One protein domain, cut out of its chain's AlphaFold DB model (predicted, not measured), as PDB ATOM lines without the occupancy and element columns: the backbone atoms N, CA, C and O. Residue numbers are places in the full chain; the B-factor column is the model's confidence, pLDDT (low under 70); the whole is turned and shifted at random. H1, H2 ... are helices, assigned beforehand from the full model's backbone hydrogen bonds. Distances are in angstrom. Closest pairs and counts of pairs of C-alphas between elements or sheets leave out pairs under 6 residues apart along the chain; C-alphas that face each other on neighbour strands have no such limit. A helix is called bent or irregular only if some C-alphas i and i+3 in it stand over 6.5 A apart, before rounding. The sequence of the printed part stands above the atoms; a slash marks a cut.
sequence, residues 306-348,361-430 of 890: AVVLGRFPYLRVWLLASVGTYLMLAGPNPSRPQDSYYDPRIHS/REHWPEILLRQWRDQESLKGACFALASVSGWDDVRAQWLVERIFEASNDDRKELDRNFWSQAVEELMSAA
ATOM      1  N   ALA A 306      38.017 -35.892  41.475       76.25
ATOM      2  CA  ALA A 306      39.466 -35.739  41.277       76.25
ATOM      3  C   ALA A 306      40.109 -36.916  40.509       76.25
ATOM      4  O   ALA A 306      40.999 -36.714  39.685       76.25
ATOM      5  N   VAL A 307      39.599 -38.139  40.707       74.56
ATOM      6  CA  VAL A 307      40.021 -39.347  39.973       74.56
ATOM      7  C   VAL A 307      39.760 -39.235  38.464       74.56
ATOM      8  O   VAL A 307      40.556 -39.724  37.669       74.56
ATOM      9  N   VAL A 308      38.670 -38.584  38.049       77.19
ATOM     10  CA  VAL A 308      38.335 -38.363  36.631       77.19
ATOM     11  C   VAL A 308      39.268 -37.315  36.028       77.19
ATOM     12  O   VAL A 308      39.858 -37.561  34.979       77.19
ATOM     13  N   LEU A 309      39.468 -36.192  36.725       74.62
ATOM     14  CA  LEU A 309      40.355 -35.113  36.283       74.62
ATOM     15  C   LEU A 309      41.818 -35.580  36.153       74.62
ATOM     16  O   LEU A 309      42.488 -35.234  35.183       74.62
ATOM     17  N   GLY A 310      42.298 -36.410  37.086       71.19
ATOM     18  CA  GLY A 310      43.641 -37.000  37.037       71.19
ATOM     19  C   GLY A 310      43.800 -38.134  36.015       71.19
ATOM     20  O   GLY A 310      44.895 -38.341  35.498       71.19
ATOM     21  N   ARG A 311      42.723 -38.864  35.686       75.44
ATOM     22  CA  ARG A 311      42.746 -39.962  34.697       75.44
ATOM     23  C   ARG A 311      42.806 -39.472  33.248       75.44
ATOM     24  O   ARG A 311      43.282 -40.211  32.389       75.44
ATOM     25  N   PHE A 312      42.310 -38.270  32.965       78.00
ATOM     26  CA  PHE A 312      42.166 -37.741  31.608       78.00
ATOM     27  C   PHE A 312      42.975 -36.443  31.424       78.00
ATOM     28  O   PHE A 312      42.447 -35.356  31.666       78.00
ATOM     29  N   PRO A 313      44.239 -36.518  30.954       78.94
ATOM     30  CA  PRO A 313      45.142 -35.362  30.892       78.94
ATOM     31  C   PRO A 313      44.601 -34.160  30.103       78.94
ATOM     32  O   PRO A 313      44.882 -33.015  30.454       78.94
ATOM     33  N   TYR A 314      43.781 -34.397  29.073       80.94
ATOM     34  CA  TYR A 314      43.184 -33.334  28.260       80.94
ATOM     35  C   TYR A 314      42.230 -32.427  29.057       80.94
ATOM     36  O   TYR A 314      42.171 -31.234  28.776       80.94
ATOM     37  N   LEU A 315      41.549 -32.935  30.095       83.44
ATOM     38  CA  LEU A 315      40.674 -32.118  30.950       83.44
ATOM     39  C   LEU A 315      41.475 -31.065  31.724       83.44
ATOM     40  O   LEU A 315      41.034 -29.924  31.870       83.44
ATOM     41  N   ARG A 316      42.683 -31.432  32.170       84.50
ATOM     42  CA  ARG A 316      43.628 -30.515  32.816       84.50
ATOM     43  C   ARG A 316      44.116 -29.447  31.839       84.50
ATOM     44  O   ARG A 316      44.116 -28.272  32.188       84.50
ATOM     45  N   VAL A 317      44.474 -29.842  30.615       86.38
ATOM     46  CA  VAL A 317      44.880 -28.908  29.548       86.38
ATOM     47  C   VAL A 317      43.758 -27.912  29.245       86.38
ATOM     48  O   VAL A 317      44.007 -26.710  29.206       86.38
ATOM     49  N   TRP A 318      42.510 -28.375  29.110       88.69
ATOM     50  CA  TRP A 318      41.354 -27.502  28.877       88.69
ATOM     51  C   TRP A 318      41.109 -26.524  30.032       88.69
ATOM     52  O   TRP A 318      40.851 -25.348  29.779       88.69
ATOM     53  N   LEU A 319      41.214 -26.982  31.286       90.94
ATOM     54  CA  LEU A 319      41.108 -26.126  32.471       90.94
ATOM     55  C   LEU A 319      42.199 -25.045  32.471       90.94
ATOM     56  O   LEU A 319      41.884 -23.857  32.524       90.94
ATOM     57  N   LEU A 320      43.471 -25.435  32.365       91.44
ATOM     58  CA  LEU A 320      44.599 -24.504  32.443       91.44
ATOM     59  C   LEU A 320      44.624 -23.522  31.266       91.44
ATOM     60  O   LEU A 320      44.844 -22.332  31.471       91.44
ATOM     61  N   ALA A 321      44.319 -23.976  30.047       89.38
ATOM     62  CA  ALA A 321      44.214 -23.100  28.881       89.38
ATOM     63  C   ALA A 321      43.058 -22.091  28.998       89.38
ATOM     64  O   ALA A 321      43.165 -20.967  28.497       89.38
ATOM     65  N   SER A 322      41.970 -22.465  29.678       90.62
ATOM     66  CA  SER A 322      40.843 -21.570  29.961       90.62
ATOM     67  C   SER A 322      41.230 -20.514  30.991       90.62
ATOM     68  O   SER A 322      41.098 -19.321  30.737       90.62
ATOM     69  N   VAL A 323      41.823 -20.933  32.109       90.94
ATOM     70  CA  VAL A 323      42.326 -20.028  33.153       90.94
ATOM     71  C   VAL A 323      43.385 -19.078  32.585       90.94
ATOM     72  O   VAL A 323      43.341 -17.881  32.844       90.94
ATOM     73  N   GLY A 324      44.289 -19.577  31.737       89.88
ATOM     74  CA  GLY A 324      45.312 -18.772  31.069       89.88
ATOM     75  C   GLY A 324      44.709 -17.744  30.115       89.88
ATOM     76  O   GLY A 324      45.170 -16.607  30.059       89.88
ATOM     77  N   THR A 325      43.628 -18.114  29.421       87.38
ATOM     78  CA  THR A 325      42.846 -17.185  28.594       87.38
ATOM     79  C   THR A 325      42.187 -16.103  29.462       87.38
ATOM     80  O   THR A 325      42.311 -14.928  29.131       87.38
ATOM     81  N   TYR A 326      41.580 -16.446  30.605       86.69
ATOM     82  CA  TYR A 326      40.998 -15.448  31.515       86.69
ATOM     83  C   TYR A 326      42.049 -14.502  32.103       86.69
ATOM     84  O   TYR A 326      41.867 -13.290  32.080       86.69
ATOM     85  N   LEU A 327      43.178 -15.027  32.591       83.62
ATOM     86  CA  LEU A 327      44.257 -14.203  33.144       83.62
ATOM     87  C   LEU A 327      44.848 -13.264  32.078       83.62
ATOM     88  O   LEU A 327      45.097 -12.099  32.371       83.62
ATOM     89  N   MET A 328      44.989 -13.716  30.829       82.75
ATOM     90  CA  MET A 328      45.438 -12.874  29.714       82.75
ATOM     91  C   MET A 328      44.434 -11.758  29.356       82.75
ATOM     92  O   MET A 328      44.841 -10.631  29.068       82.75
ATOM     93  N   LEU A 329      43.127 -12.054  29.373       74.50
ATOM     94  CA  LEU A 329      42.064 -11.134  28.936       74.50
ATOM     95  C   LEU A 329      41.443 -10.285  30.065       74.50
ATOM     96  O   LEU A 329      40.751  -9.308  29.777       74.50
ATOM     97  N   ALA A 330      41.651 -10.633  31.335       64.44
ATOM     98  CA  ALA A 330      41.034  -9.971  32.493       64.44
ATOM     99  C   ALA A 330      41.955  -9.833  33.724       64.44
ATOM    100  O   ALA A 330      41.514  -9.327  34.758       64.44
ATOM    101  N   GLY A 331      43.212 -10.277  33.638       64.56
ATOM    102  CA  GLY A 331      44.248  -9.992  34.634       64.56
ATOM    103  C   GLY A 331      44.896  -8.610  34.455       64.56
ATOM    104  O   GLY A 331      44.466  -7.820  33.612       64.56
ATOM    105  N   PRO A 332      45.938  -8.295  35.247       62.66
ATOM    106  CA  PRO A 332      46.700  -7.053  35.132       62.66
ATOM    107  C   PRO A 332      47.203  -6.784  33.708       62.66
ATOM    108  O   PRO A 332      47.756  -7.677  33.065       62.66
ATOM    109  N   ASN A 333      47.061  -5.540  33.235       61.16
ATOM    110  CA  ASN A 333      47.374  -5.127  31.858       61.16
ATOM    111  C   ASN A 333      46.735  -6.076  30.820       61.16
ATOM    112  O   ASN A 333      47.453  -6.794  30.118       61.16
ATOM    113  N   PRO A 334      45.398  -6.178  30.763       66.88
ATOM    114  CA  PRO A 334      44.736  -7.220  29.991       66.88
ATOM    115  C   PRO A 334      44.898  -6.986  28.486       66.88
ATOM    116  O   PRO A 334      44.700  -5.871  28.001       66.88
ATOM    117  N   SER A 335      45.206  -8.045  27.743       69.00
ATOM    118  CA  SER A 335      45.348  -7.966  26.287       69.00
ATOM    119  C   SER A 335      44.016  -8.133  25.564       69.00
ATOM    120  O   SER A 335      43.069  -8.737  26.072       69.00
ATOM    121  N   ARG A 336      43.945  -7.587  24.349       71.12
ATOM    122  CA  ARG A 336      42.833  -7.824  23.423       71.12
ATOM    123  C   ARG A 336      42.875  -9.270  22.905       71.12
ATOM    124  O   ARG A 336      43.976  -9.798  22.722       71.12
ATOM    125  N   PRO A 337      41.727  -9.926  22.651       75.06
ATOM    126  CA  PRO A 337      41.684 -11.258  22.050       75.06
ATOM    127  C   PRO A 337      42.583 -11.418  20.821       75.06
ATOM    128  O   PRO A 337      43.377 -12.362  20.804       75.06
ATOM    129  N   GLN A 338      42.540 -10.493  19.857       79.06
ATOM    130  CA  GLN A 338      43.378 -10.539  18.648       79.06
ATOM    131  C   GLN A 338      44.891 -10.546  18.967       79.06
ATOM    132  O   GLN A 338      45.663 -11.301  18.374       79.06
ATOM    133  N   ASP A 339      45.301  -9.759  19.966       77.00
ATOM    134  CA  ASP A 339      46.701  -9.525  20.329       77.00
ATOM    135  C   ASP A 339      47.230 -10.592  21.306       77.00
ATOM    136  O   ASP A 339      48.436 -10.823  21.392       77.00
ATOM    137  N   SER A 340      46.334 -11.319  21.990       80.88
ATOM    138  CA  SER A 340      46.654 -12.329  23.015       80.88
ATOM    139  C   SER A 340      47.599 -13.445  22.551       80.88
ATOM    140  O   SER A 340      48.297 -14.041  23.367       80.88
ATOM    141  N   TYR A 341      47.639 -13.749  21.250       77.19
ATOM    142  CA  TYR A 341      48.566 -14.735  20.683       77.19
ATOM    143  C   TYR A 341      49.994 -14.196  20.516       77.19
ATOM    144  O   TYR A 341      50.940 -14.980  20.415       77.19
ATOM    145  N   TYR A 342      50.149 -12.872  20.455       79.44
ATOM    146  CA  TYR A 342      51.407 -12.161  20.227       79.44
ATOM    147  C   TYR A 342      51.950 -11.462  21.478       79.44
ATOM    148  O   TYR A 342      52.971 -10.780  21.393       79.44
ATOM    149  N   ASP A 343      51.296 -11.659  22.622       80.62
ATOM    150  CA  ASP A 343      51.633 -11.011  23.882       80.62
ATOM    151  C   ASP A 343      53.045 -11.396  24.375       80.62
ATOM    152  O   ASP A 343      53.359 -12.586  24.485       80.62
ATOM    153  N   PRO A 344      53.913 -10.423  24.708       80.81
ATOM    154  CA  PRO A 344      55.282 -10.709  25.128       80.81
ATOM    155  C   PRO A 344      55.375 -11.439  26.476       80.81
ATOM    156  O   PRO A 344      56.394 -12.071  26.740       80.81
ATOM    157  N   ARG A 345      54.340 -11.401  27.327       83.06
ATOM    158  CA  ARG A 345      54.351 -12.038  28.659       83.06
ATOM    159  C   ARG A 345      54.361 -13.561  28.608       83.06
ATOM    160  O   ARG A 345      54.801 -14.192  29.558       83.06
ATOM    161  N   ILE A 346      53.878 -14.151  27.517       81.38
ATOM    162  CA  ILE A 346      53.819 -15.608  27.300       81.38
ATOM    163  C   ILE A 346      54.964 -16.119  26.416       81.38
ATOM    164  O   ILE A 346      54.943 -17.268  25.962       81.38
ATOM    165  N   HIS A 347      55.956 -15.273  26.133       78.88
ATOM    166  CA  HIS A 347      57.191 -15.716  25.503       78.88
ATOM    167  C   HIS A 347      57.992 -16.579  26.496       78.88
ATOM    168  O   HIS A 347      57.996 -16.315  27.696       78.88
ATOM    169  N   SER A 348      58.613 -17.652  26.004       60.75
ATOM    170  CA  SER A 348      59.303 -18.654  26.829       60.75
ATOM    171  C   SER A 348      60.596 -19.094  26.154       60.75
ATOM    172  O   SER A 348      60.588 -19.417  24.964       60.75
ATOM    173  N   ARG A 361      48.981 -22.568  25.890       81.12
ATOM    174  CA  ARG A 361      47.983 -21.856  26.723       81.12
ATOM    175  C   ARG A 361      47.844 -22.407  28.139       81.12
ATOM    176  O   ARG A 361      47.607 -21.648  29.069       81.12
ATOM    177  N   GLU A 362      48.013 -23.708  28.296       86.62
ATOM    178  CA  GLU A 362      48.037 -24.430  29.565       86.62
ATOM    179  C   GLU A 362      49.182 -23.995  30.500       86.62
ATOM    180  O   GLU A 362      49.055 -24.138  31.712       86.62
ATOM    181  N   HIS A 363      50.251 -23.393  29.970       87.06
ATOM    182  CA  HIS A 363      51.365 -22.846  30.753       87.06
ATOM    183  C   HIS A 363      51.216 -21.338  31.039       87.06
ATOM    184  O   HIS A 363      51.928 -20.794  31.882       87.06
ATOM    185  N   TRP A 364      50.282 -20.641  30.373       89.62
ATOM    186  CA  TRP A 364      50.060 -19.205  30.587       89.62
ATOM    187  C   TRP A 364      49.716 -18.841  32.045       89.62
ATOM    188  O   TRP A 364      50.249 -17.831  32.503       89.62
ATOM    189  N   PRO A 365      48.898 -19.606  32.810       91.50
ATOM    190  CA  PRO A 365      48.605 -19.261  34.201       91.50
ATOM    191  C   PRO A 365      49.857 -19.186  35.073       91.50
ATOM    192  O   PRO A 365      50.040 -18.218  35.801       91.50
ATOM    193  N   GLU A 366      50.732 -20.186  34.968       90.38
ATOM    194  CA  GLU A 366      51.967 -20.280  35.747       90.38
ATOM    195  C   GLU A 366      52.910 -19.110  35.434       90.38
ATOM    196  O   GLU A 366      53.381 -18.431  36.346       90.38
ATOM    197  N   ILE A 367      53.121 -18.830  34.143       87.56
ATOM    198  CA  ILE A 367      54.007 -17.757  33.673       87.56
ATOM    199  C   ILE A 367      53.495 -16.381  34.124       87.56
ATOM    200  O   ILE A 367      54.257 -15.596  34.694       87.56
ATOM    201  N   LEU A 368      52.207 -16.093  33.911       87.56
ATOM    202  CA  LEU A 368      51.604 -14.805  34.265       87.56
ATOM    203  C   LEU A 368      51.613 -14.575  35.783       87.56
ATOM    204  O   LEU A 368      52.028 -13.512  36.242       87.56
ATOM    205  N   LEU A 369      51.225 -15.581  36.576       89.69
ATOM    206  CA  LEU A 369      51.239 -15.477  38.037       89.69
ATOM    207  C   LEU A 369      52.662 -15.322  38.590       89.69
ATOM    208  O   LEU A 369      52.868 -14.522  39.498       89.69
ATOM    209  N   ARG A 370      53.676 -16.004  38.037       87.69
ATOM    210  CA  ARG A 370      55.071 -15.762  38.448       87.69
ATOM    211  C   ARG A 370      55.523 -14.333  38.167       87.69
ATOM    212  O   ARG A 370      56.130 -13.716  39.035       87.69
ATOM    213  N   GLN A 371      55.196 -13.785  36.996       84.25
ATOM    214  CA  GLN A 371      55.555 -12.407  36.643       84.25
ATOM    215  C   GLN A 371      54.884 -11.367  37.551       84.25
ATOM    216  O   GLN A 371      55.504 -10.358  37.882       84.25
ATOM    217  N   TRP A 372      53.640 -11.602  37.976       84.00
ATOM    218  CA  TRP A 372      52.883 -10.667  38.820       84.00
ATOM    219  C   TRP A 372      53.163 -10.786  40.324       84.00
ATOM    220  O   TRP A 372      52.702  -9.936  41.084       84.00
ATOM    221  N   ARG A 373      53.914 -11.806  40.763       83.50
ATOM    222  CA  ARG A 373      54.211 -12.072  42.181       83.50
ATOM    223  C   ARG A 373      54.877 -10.885  42.887       83.50
ATOM    224  O   ARG A 373      54.431 -10.487  43.959       83.50
ATOM    225  N   ASP A 374      55.909 -10.317  42.265       74.38
ATOM    226  CA  ASP A 374      56.789  -9.297  42.859       74.38
ATOM    227  C   ASP A 374      56.523  -7.877  42.303       74.38
ATOM    228  O   ASP A 374      57.405  -7.018  42.288       74.38
ATOM    229  N   GLN A 375      55.311  -7.624  41.797       69.94
ATOM    230  CA  GLN A 375      54.930  -6.391  41.096       69.94
ATOM    231  C   GLN A 375      53.693  -5.718  41.719       69.94
ATOM    232  O   GLN A 375      52.879  -6.355  42.385       69.94
ATOM    233  N   GLU A 376      53.458  -4.437  41.396       60.31
ATOM    234  CA  GLU A 376      52.216  -3.716  41.753       60.31
ATOM    235  C   GLU A 376      50.933  -4.377  41.194       60.31
ATOM    236  O   GLU A 376      49.821  -4.108  41.659       60.31
ATOM    237  N   SER A 377      51.090  -5.269  40.212       63.47
ATOM    238  CA  SER A 377      50.046  -6.071  39.572       63.47
ATOM    239  C   SER A 377      49.502  -7.218  40.443       63.47
ATOM    240  O   SER A 377      48.400  -7.694  40.155       63.47
ATOM    241  N   LEU A 378      50.187  -7.603  41.532       69.12
ATOM    242  CA  LEU A 378      49.804  -8.683  42.461       69.12
ATOM    243  C   LEU A 378      48.312  -8.667  42.828       69.12
ATOM    244  O   LEU A 378      47.610  -9.662  42.652       69.12
ATOM    245  N   LYS A 379      47.792  -7.513  43.273       62.34
ATOM    246  CA  LYS A 379      46.377  -7.380  43.661       62.34
ATOM    247  C   LYS A 379      45.430  -7.730  42.511       62.34
ATOM    248  O   LYS A 379      44.483  -8.486  42.706       62.34
ATOM    249  N   GLY A 380      45.693  -7.215  41.309       58.44
ATOM    250  CA  GLY A 380      44.866  -7.483  40.130       58.44
ATOM    251  C   GLY A 380      44.891  -8.957  39.710       58.44
ATOM    252  O   GLY A 380      43.882  -9.474  39.239       58.44
ATOM    253  N   ALA A 381      46.004  -9.655  39.946       70.19
ATOM    254  CA  ALA A 381      46.118 -11.093  39.726       70.19
ATOM    255  C   ALA A 381      45.311 -11.910  40.756       70.19
ATOM    256  O   ALA A 381      44.562 -12.803  40.356       70.19
ATOM    257  N   CYS A 382      45.367 -11.562  42.051       71.31
ATOM    258  CA  CYS A 382      44.505 -12.176  43.073       71.31
ATOM    259  C   CYS A 382      43.018 -11.985  42.735       71.31
ATOM    260  O   CYS A 382      42.245 -12.940  42.780       71.31
ATOM    261  N   PHE A 383      42.625 -10.777  42.312       65.75
ATOM    262  CA  PHE A 383      41.272 -10.508  41.823       65.75
ATOM    263  C   PHE A 383      40.918 -11.400  40.623       65.75
ATOM    264  O   PHE A 383      39.818 -11.954  40.579       65.75
ATOM    265  N   ALA A 384      41.816 -11.544  39.640       71.38
ATOM    266  CA  ALA A 384      41.604 -12.374  38.453       71.38
ATOM    267  C   ALA A 384      41.329 -13.842  38.815       71.38
ATOM    268  O   ALA A 384      40.348 -14.405  38.326       71.38
ATOM    269  N   LEU A 385      42.104 -14.408  39.744       80.38
ATOM    270  CA  LEU A 385      41.872 -15.743  40.301       80.38
ATOM    271  C   LEU A 385      40.537 -15.845  41.053       80.38
ATOM    272  O   LEU A 385      39.776 -16.778  40.803       80.38
ATOM    273  N   ALA A 386      40.214 -14.869  41.906       75.94
ATOM    274  CA  ALA A 386      38.956 -14.826  42.652       75.94
ATOM    275  C   ALA A 386      37.711 -14.743  41.750       75.94
ATOM    276  O   ALA A 386      36.661 -15.280  42.086       75.94
ATOM    277  N   SER A 387      37.799 -14.072  40.597       71.81
ATOM    278  CA  SER A 387      36.653 -13.943  39.685       71.81
ATOM    279  C   SER A 387      36.496 -15.144  38.752       71.81
ATOM    280  O   SER A 387      35.374 -15.618  38.602       71.81
ATOM    281  N   VAL A 388      37.584 -15.727  38.226       80.62
ATOM    282  CA  VAL A 388      37.480 -16.956  37.410       80.62
ATOM    283  C   VAL A 388      37.039 -18.173  38.235       80.62
ATOM    284  O   VAL A 388      36.402 -19.083  37.710       80.62
ATOM    285  N   SER A 389      37.311 -18.180  39.545       82.81
ATOM    286  CA  SER A 389      36.750 -19.160  40.483       82.81
ATOM    287  C   SER A 389      35.303 -18.856  40.902       82.81
ATOM    288  O   SER A 389      34.701 -19.658  41.612       82.81
ATOM    289  N   GLY A 390      34.707 -17.745  40.460       73.25
ATOM    290  CA  GLY A 390      33.339 -17.348  40.802       73.25
ATOM    291  C   GLY A 390      33.147 -16.935  42.260       73.25
ATOM    292  O   GLY A 390      32.088 -17.184  42.830       73.25
ATOM    293  N   TRP A 391      34.169 -16.320  42.860       74.75
ATOM    294  CA  TRP A 391      34.190 -15.818  44.237       74.75
ATOM    295  C   TRP A 391      33.929 -16.879  45.330       74.75
ATOM    296  O   TRP A 391      33.496 -16.543  46.438       74.75
ATOM    297  N   ASP A 392      34.257 -18.135  45.014       80.62
ATOM    298  CA  ASP A 392      34.214 -19.323  45.874       80.62
ATOM    299  C   ASP A 392      35.633 -19.642  46.383       80.62
ATOM    300  O   ASP A 392      36.526 -19.947  45.587       80.62
ATOM    301  N   ASP A 393      35.843 -19.550  47.700       82.25
ATOM    302  CA  ASP A 393      37.157 -19.714  48.341       82.25
ATOM    303  C   ASP A 393      37.749 -21.109  48.091       82.25
ATOM    304  O   ASP A 393      38.921 -21.244  47.740       82.25
ATOM    305  N   VAL A 394      36.921 -22.155  48.197       88.12
ATOM    306  CA  VAL A 394      37.338 -23.553  48.000       88.12
ATOM    307  C   VAL A 394      37.773 -23.767  46.553       88.12
ATOM    308  O   VAL A 394      38.821 -24.362  46.296       88.12
ATOM    309  N   ARG A 395      37.013 -23.217  45.600       89.38
ATOM    310  CA  ARG A 395      37.334 -23.284  44.170       89.38
ATOM    311  C   ARG A 395      38.565 -22.463  43.808       89.38
ATOM    312  O   ARG A 395      39.317 -22.876  42.929       89.38
ATOM    313  N   ALA A 396      38.781 -21.327  44.470       88.06
ATOM    314  CA  ALA A 396      39.961 -20.494  44.273       88.06
ATOM    315  C   ALA A 396      41.237 -21.216  44.738       88.06
ATOM    316  O   ALA A 396      42.203 -21.293  43.978       88.06
ATOM    317  N   GLN A 397      41.211 -21.828  45.928       91.75
ATOM    318  CA  GLN A 397      42.328 -22.633  46.433       91.75
ATOM    319  C   GLN A 397      42.597 -23.854  45.549       91.75
ATOM    320  O   GLN A 397      43.723 -24.060  45.097       91.75
ATOM    321  N   TRP A 398      41.550 -24.613  45.212       93.06
ATOM    322  CA  TRP A 398      41.641 -25.742  44.282       93.06
ATOM    323  C   TRP A 398      42.238 -25.335  42.927       93.06
ATOM    324  O   TRP A 398      43.046 -26.070  42.358       93.06
ATOM    325  N   LEU A 399      41.886 -24.156  42.411       92.56
ATOM    326  CA  LEU A 399      42.431 -23.646  41.158       92.56
ATOM    327  C   LEU A 399      43.933 -23.344  41.269       92.56
ATOM    328  O   LEU A 399      44.696 -23.765  40.398       92.56
ATOM    329  N   VAL A 400      44.370 -22.668  42.338       93.56
ATOM    330  CA  VAL A 400      45.799 -22.405  42.598       93.56
ATOM    331  C   VAL A 400      46.582 -23.716  42.718       93.56
ATOM    332  O   VAL A 400      47.653 -23.842  42.119       93.56
ATOM    333  N   GLU A 401      46.035 -24.730  43.399       91.69
ATOM    334  CA  GLU A 401      46.625 -26.072  43.408       91.69
ATOM    335  C   GLU A 401      46.775 -26.642  41.994       91.69
ATOM    336  O   GLU A 401      47.866 -27.083  41.638       91.69
ATOM    337  N   ARG A 402      45.705 -26.645  41.178       90.62
ATOM    338  CA  ARG A 402      45.734 -27.250  39.833       90.62
ATOM    339  C   ARG A 402      46.738 -26.569  38.901       90.62
ATOM    340  O   ARG A 402      47.308 -27.262  38.058       90.62
ATOM    341  N   ILE A 403      46.957 -25.258  39.050       91.25
ATOM    342  CA  ILE A 403      47.970 -24.502  38.298       91.25
ATOM    343  C   ILE A 403      49.375 -24.998  38.663       91.25
ATOM    344  O   ILE A 403      50.101 -25.478  37.797       91.25
ATOM    345  N   PHE A 404      49.758 -24.950  39.941       89.75
ATOM    346  CA  PHE A 404      51.141 -25.247  40.340       89.75
ATOM    347  C   PHE A 404      51.457 -26.745  40.481       89.75
ATOM    348  O   PHE A 404      52.618 -27.137  40.393       89.75
ATOM    349  N   GLU A 405      50.452 -27.616  40.593       82.75
ATOM    350  CA  GLU A 405      50.610 -29.071  40.440       82.75
ATOM    351  C   GLU A 405      51.067 -29.454  39.015       82.75
ATOM    352  O   GLU A 405      51.574 -30.558  38.799       82.75
ATOM    353  N   ALA A 406      50.857 -28.592  38.012       64.62
ATOM    354  CA  ALA A 406      51.316 -28.820  36.638       64.62
ATOM    355  C   ALA A 406      52.762 -28.368  36.397       64.62
ATOM    356  O   ALA A 406      53.360 -28.756  35.395       64.62
ATOM    357  N   SER A 407      53.320 -27.589  37.325       72.62
ATOM    358  CA  SER A 407      54.629 -26.970  37.183       72.62
ATOM    359  C   SER A 407      55.772 -27.983  37.299       72.62
ATOM    360  O   SER A 407      55.837 -28.797  38.231       72.62
ATOM    361  N   ASN A 408      56.715 -27.869  36.364       68.88
ATOM    362  CA  ASN A 408      57.994 -28.582  36.375       68.88
ATOM    363  C   ASN A 408      59.096 -27.817  37.141       68.88
ATOM    364  O   ASN A 408      60.230 -28.279  37.182       68.88
ATOM    365  N   ASP A 409      58.773 -26.665  37.736       73.31
ATOM    366  CA  ASP A 409      59.703 -25.798  38.469       73.31
ATOM    367  C   ASP A 409      59.848 -26.241  39.937       73.31
ATOM    368  O   ASP A 409      58.858 -26.543  40.614       73.31
ATOM    369  N   ASP A 410      61.074 -26.217  40.461       74.94
ATOM    370  CA  ASP A 410      61.376 -26.520  41.865       74.94
ATOM    371  C   ASP A 410      60.673 -25.557  42.845       74.94
ATOM    372  O   ASP A 410      60.399 -25.912  43.993       74.94
ATOM    373  N   ARG A 411      60.326 -24.339  42.405       78.62
ATOM    374  CA  ARG A 411      59.652 -23.312  43.223       78.62
ATOM    375  C   ARG A 411      58.143 -23.500  43.359       78.62
ATOM    376  O   ARG A 411      57.519 -22.757  44.116       78.62
ATOM    377  N   LYS A 412      57.542 -24.483  42.681       82.62
ATOM    378  CA  LYS A 412      56.078 -24.653  42.608       82.62
ATOM    379  C   LYS A 412      55.355 -24.679  43.955       82.62
ATOM    380  O   LYS A 412      54.256 -24.149  44.052       82.62
ATOM    381  N   GLU A 413      55.956 -25.245  45.004       85.19
ATOM    382  CA  GLU A 413      55.342 -25.251  46.341       85.19
ATOM    383  C   GLU A 413      55.349 -23.861  46.990       85.19
ATOM    384  O   GLU A 413      54.373 -23.483  47.636       85.19
ATOM    385  N   LEU A 414      56.409 -23.075  46.776       86.62
ATOM    386  CA  LEU A 414      56.514 -21.701  47.269       86.62
ATOM    387  C   LEU A 414      55.544 -20.769  46.538       86.62
ATOM    388  O   LEU A 414      54.936 -19.915  47.178       86.62
ATOM    389  N   ASP A 415      55.403 -20.921  45.217       87.69
ATOM    390  CA  ASP A 415      54.439 -20.146  44.430       87.69
ATOM    391  C   ASP A 415      52.996 -20.527  44.779       87.69
ATOM    392  O   ASP A 415      52.184 -19.639  45.030       87.69
ATOM    393  N   ARG A 416      52.685 -21.831  44.871       91.56
ATOM    394  CA  ARG A 416      51.362 -22.317  45.290       91.56
ATOM    395  C   ARG A 416      50.973 -21.734  46.641       91.56
ATOM    396  O   ARG A 416      49.921 -21.120  46.747       91.56
ATOM    397  N   ASN A 417      51.824 -21.897  47.656       90.38
ATOM    398  CA  ASN A 417      51.516 -21.440  49.009       90.38
ATOM    399  C   ASN A 417      51.353 -19.907  49.062       90.38
ATOM    400  O   ASN A 417      50.447 -19.420  49.733       90.38
ATOM    401  N   PHE A 418      52.174 -19.154  48.314       93.38
ATOM    402  CA  PHE A 418      52.040 -17.700  48.191       93.38
ATOM    403  C   PHE A 418      50.697 -17.291  47.570       93.38
ATOM    404  O   PHE A 418      49.984 -16.481  48.153       93.38
ATOM    405  N   TRP A 419      50.326 -17.857  46.416       93.06
ATOM    406  CA  TRP A 419      49.072 -17.504  45.739       93.06
ATOM    407  C   TRP A 419      47.839 -17.976  46.511       93.06
ATOM    408  O   TRP A 419      46.837 -17.266  46.531       93.06
ATOM    409  N   SER A 420      47.924 -19.116  47.200       91.00
ATOM    410  CA  SER A 420      46.890 -19.586  48.121       91.00
ATOM    411  C   SER A 420      46.624 -18.563  49.224       91.00
ATOM    412  O   SER A 420      45.484 -18.133  49.391       91.00
ATOM    413  N   GLN A 421      47.674 -18.109  49.914       90.56
ATOM    414  CA  GLN A 421      47.561 -17.098  50.964       90.56
ATOM    415  C   GLN A 421      47.089 -15.744  50.407       90.56
ATOM    416  O   GLN A 421      46.147 -15.162  50.933       90.56
ATOM    417  N   ALA A 422      47.683 -15.252  49.316       85.19
ATOM    418  CA  ALA A 422      47.363 -13.936  48.757       85.19
ATOM    419  C   ALA A 422      45.929 -13.842  48.194       85.19
ATOM    420  O   ALA A 422      45.341 -12.758  48.161       85.19
ATOM    421  N   VAL A 423      45.352 -14.966  47.752       83.06
ATOM    422  CA  VAL A 423      43.931 -15.045  47.389       83.06
ATOM    423  C   VAL A 423      43.054 -15.156  48.638       83.06
ATOM    424  O   VAL A 423      42.050 -14.460  48.702       83.06
ATOM    425  N   GLU A 424      43.420 -15.945  49.651       85.38
ATOM    426  CA  GLU A 424      42.672 -16.029  50.921       85.38
ATOM    427  C   GLU A 424      42.591 -14.673  51.647       85.38
ATOM    428  O   GLU A 424      41.514 -14.246  52.075       85.38
ATOM    429  N   GLU A 425      43.706 -13.944  51.712       80.00
ATOM    430  CA  GLU A 425      43.778 -12.579  52.242       80.00
ATOM    431  C   GLU A 425      42.852 -11.634  51.464       80.00
ATOM    432  O   GLU A 425      42.050 -10.924  52.069       80.00
ATOM    433  N   LEU A 426      42.866 -11.674  50.123       73.69
ATOM    434  CA  LEU A 426      41.931 -10.881  49.321       73.69
ATOM    435  C   LEU A 426      40.472 -11.264  49.600       73.69
ATOM    436  O   LEU A 426      39.633 -10.383  49.753       73.69
ATOM    437  N   MET A 427      40.144 -12.554  49.645       74.75
ATOM    438  CA  MET A 427      38.764 -13.025  49.797       74.75
ATOM    439  C   MET A 427      38.178 -12.717  51.179       74.75
ATOM    440  O   MET A 427      36.972 -12.481  51.282       74.75
ATOM    441  N   SER A 428      39.024 -12.692  52.214       70.94
ATOM    442  CA  SER A 428      38.652 -12.324  53.587       70.94
ATOM    443  C   SER A 428      38.535 -10.811  53.798       70.94
ATOM    444  O   SER A 428      37.635 -10.375  54.517       70.94
ATOM    445  N   ALA A 429      39.377 -10.009  53.138       61.84
ATOM    446  CA  ALA A 429      39.300  -8.546  53.159       61.84
ATOM    447  C   ALA A 429      38.195  -7.975  52.248       61.84
ATOM    448  O   ALA A 429      37.625  -6.920  52.531       61.84
ATOM    449  N   ALA A 430      37.878  -8.647  51.135       58.97
ATOM    450  CA  ALA A 430      37.036  -8.073  50.091       58.97
ATOM    451  C   ALA A 430      35.585  -7.828  50.546       58.97
ATOM    452  O   ALA A 430      34.797  -8.762  50.729       58.97
TER     453      ALA A 430
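What this domain is: This is residues 306 to 348 and 361 to 430 of the 890 residues of the protein "APH domain-containing protein" of Streptomyces luteogriseus (UniProt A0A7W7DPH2). Five helices cross one another in a compact body, with the long H2 along one side and the hairpin of H5 and H6 on the opposite side. H3 packs on H2, and H4 crosses between H2 and the hairpin; the short H1 makes a corner with the beginning of H2, where residues 310 to 315 stick out. The printed part has 113 residues with six named helices, H1 to H6 in chain order, and no named strand; the class is all helix, and the packing is mostly crossed. The whole is compact, with a radius of gyration of the C-alphas of 13.4 A, and rounded, spanning 36 by 34 by 28 A.

How they stand to each other: H2, residues 313 to 330, touches H3, residues 361 to 372, at a steep tilt of 46 degrees, the same way; their closest C-alphas are those of Ala 321 and Glu 362, 4.1 A apart. With residues 323 to 330 alone, H2 touches H4, residues 378 to 388; the C-alphas of Leu 327 and Ala 384 come closest, at 6.2 A. H4 is the hub, touching four helices, though H3 and H4, a helical hairpin, only just touch, with 3 pairs of C-alphas within 8 A, the closest being Trp 372 and Leu 378 at 5.2 A. H5, residues 393 to 404, and H6, residues 412 to 429, form the other helical hairpin, at a shallow tilt of 21 degrees, opposite ways; the C-alphas of Phe 404 and Lys 412 are closest, 5.5 A apart. H4 touches H6 about perpendicular, at 80 degrees, with the C-alphas of Cys 382 and Val 423 closest at 5.2 A. H2 and H6 are apart. H1, residues 306 to 311, and H2 touch only at the corner, and only just, with 3 pairs of C-alphas within 8 A, the closest being Leu 309 and Leu 315 at 6.1 A. Every O i to N i+4 pair is within hydrogen-bond range in H1, H2, H4, H5 and H6, against 6 of 8 in H3.

Where its parts are: H2 runs 25.8 A from C-alpha 313 at (45.142, -35.362, 30.892) to C-alpha 330. H6 runs 25.5 A and ends with C-alpha 429 at (39.300, -8.546, 53.159). H3 measures 17.2 A and is irregular, but only just: C-alphas 362 and 365 are 7.0 A apart. H5 measures 17.0 A, H4 15.7 A and H1 8.5 A, beginning at C-alpha 306 (39.466, -35.739, 41.277).

The domain as a whole: The two C-alphas farthest apart, those of Arg 311 and Glu 376, are 38.1 A apart. Residues 349 to 360 are not printed, and C-alphas 348 and 361 are 11.8 A apart across this cut. Residues 331 to 348 hold no named element. Of the links that are printed whole, none is long. Mean pLDDT of the printed part is 79.9; 18 residues are under 70, among them 330 to 335 and 375 to 380.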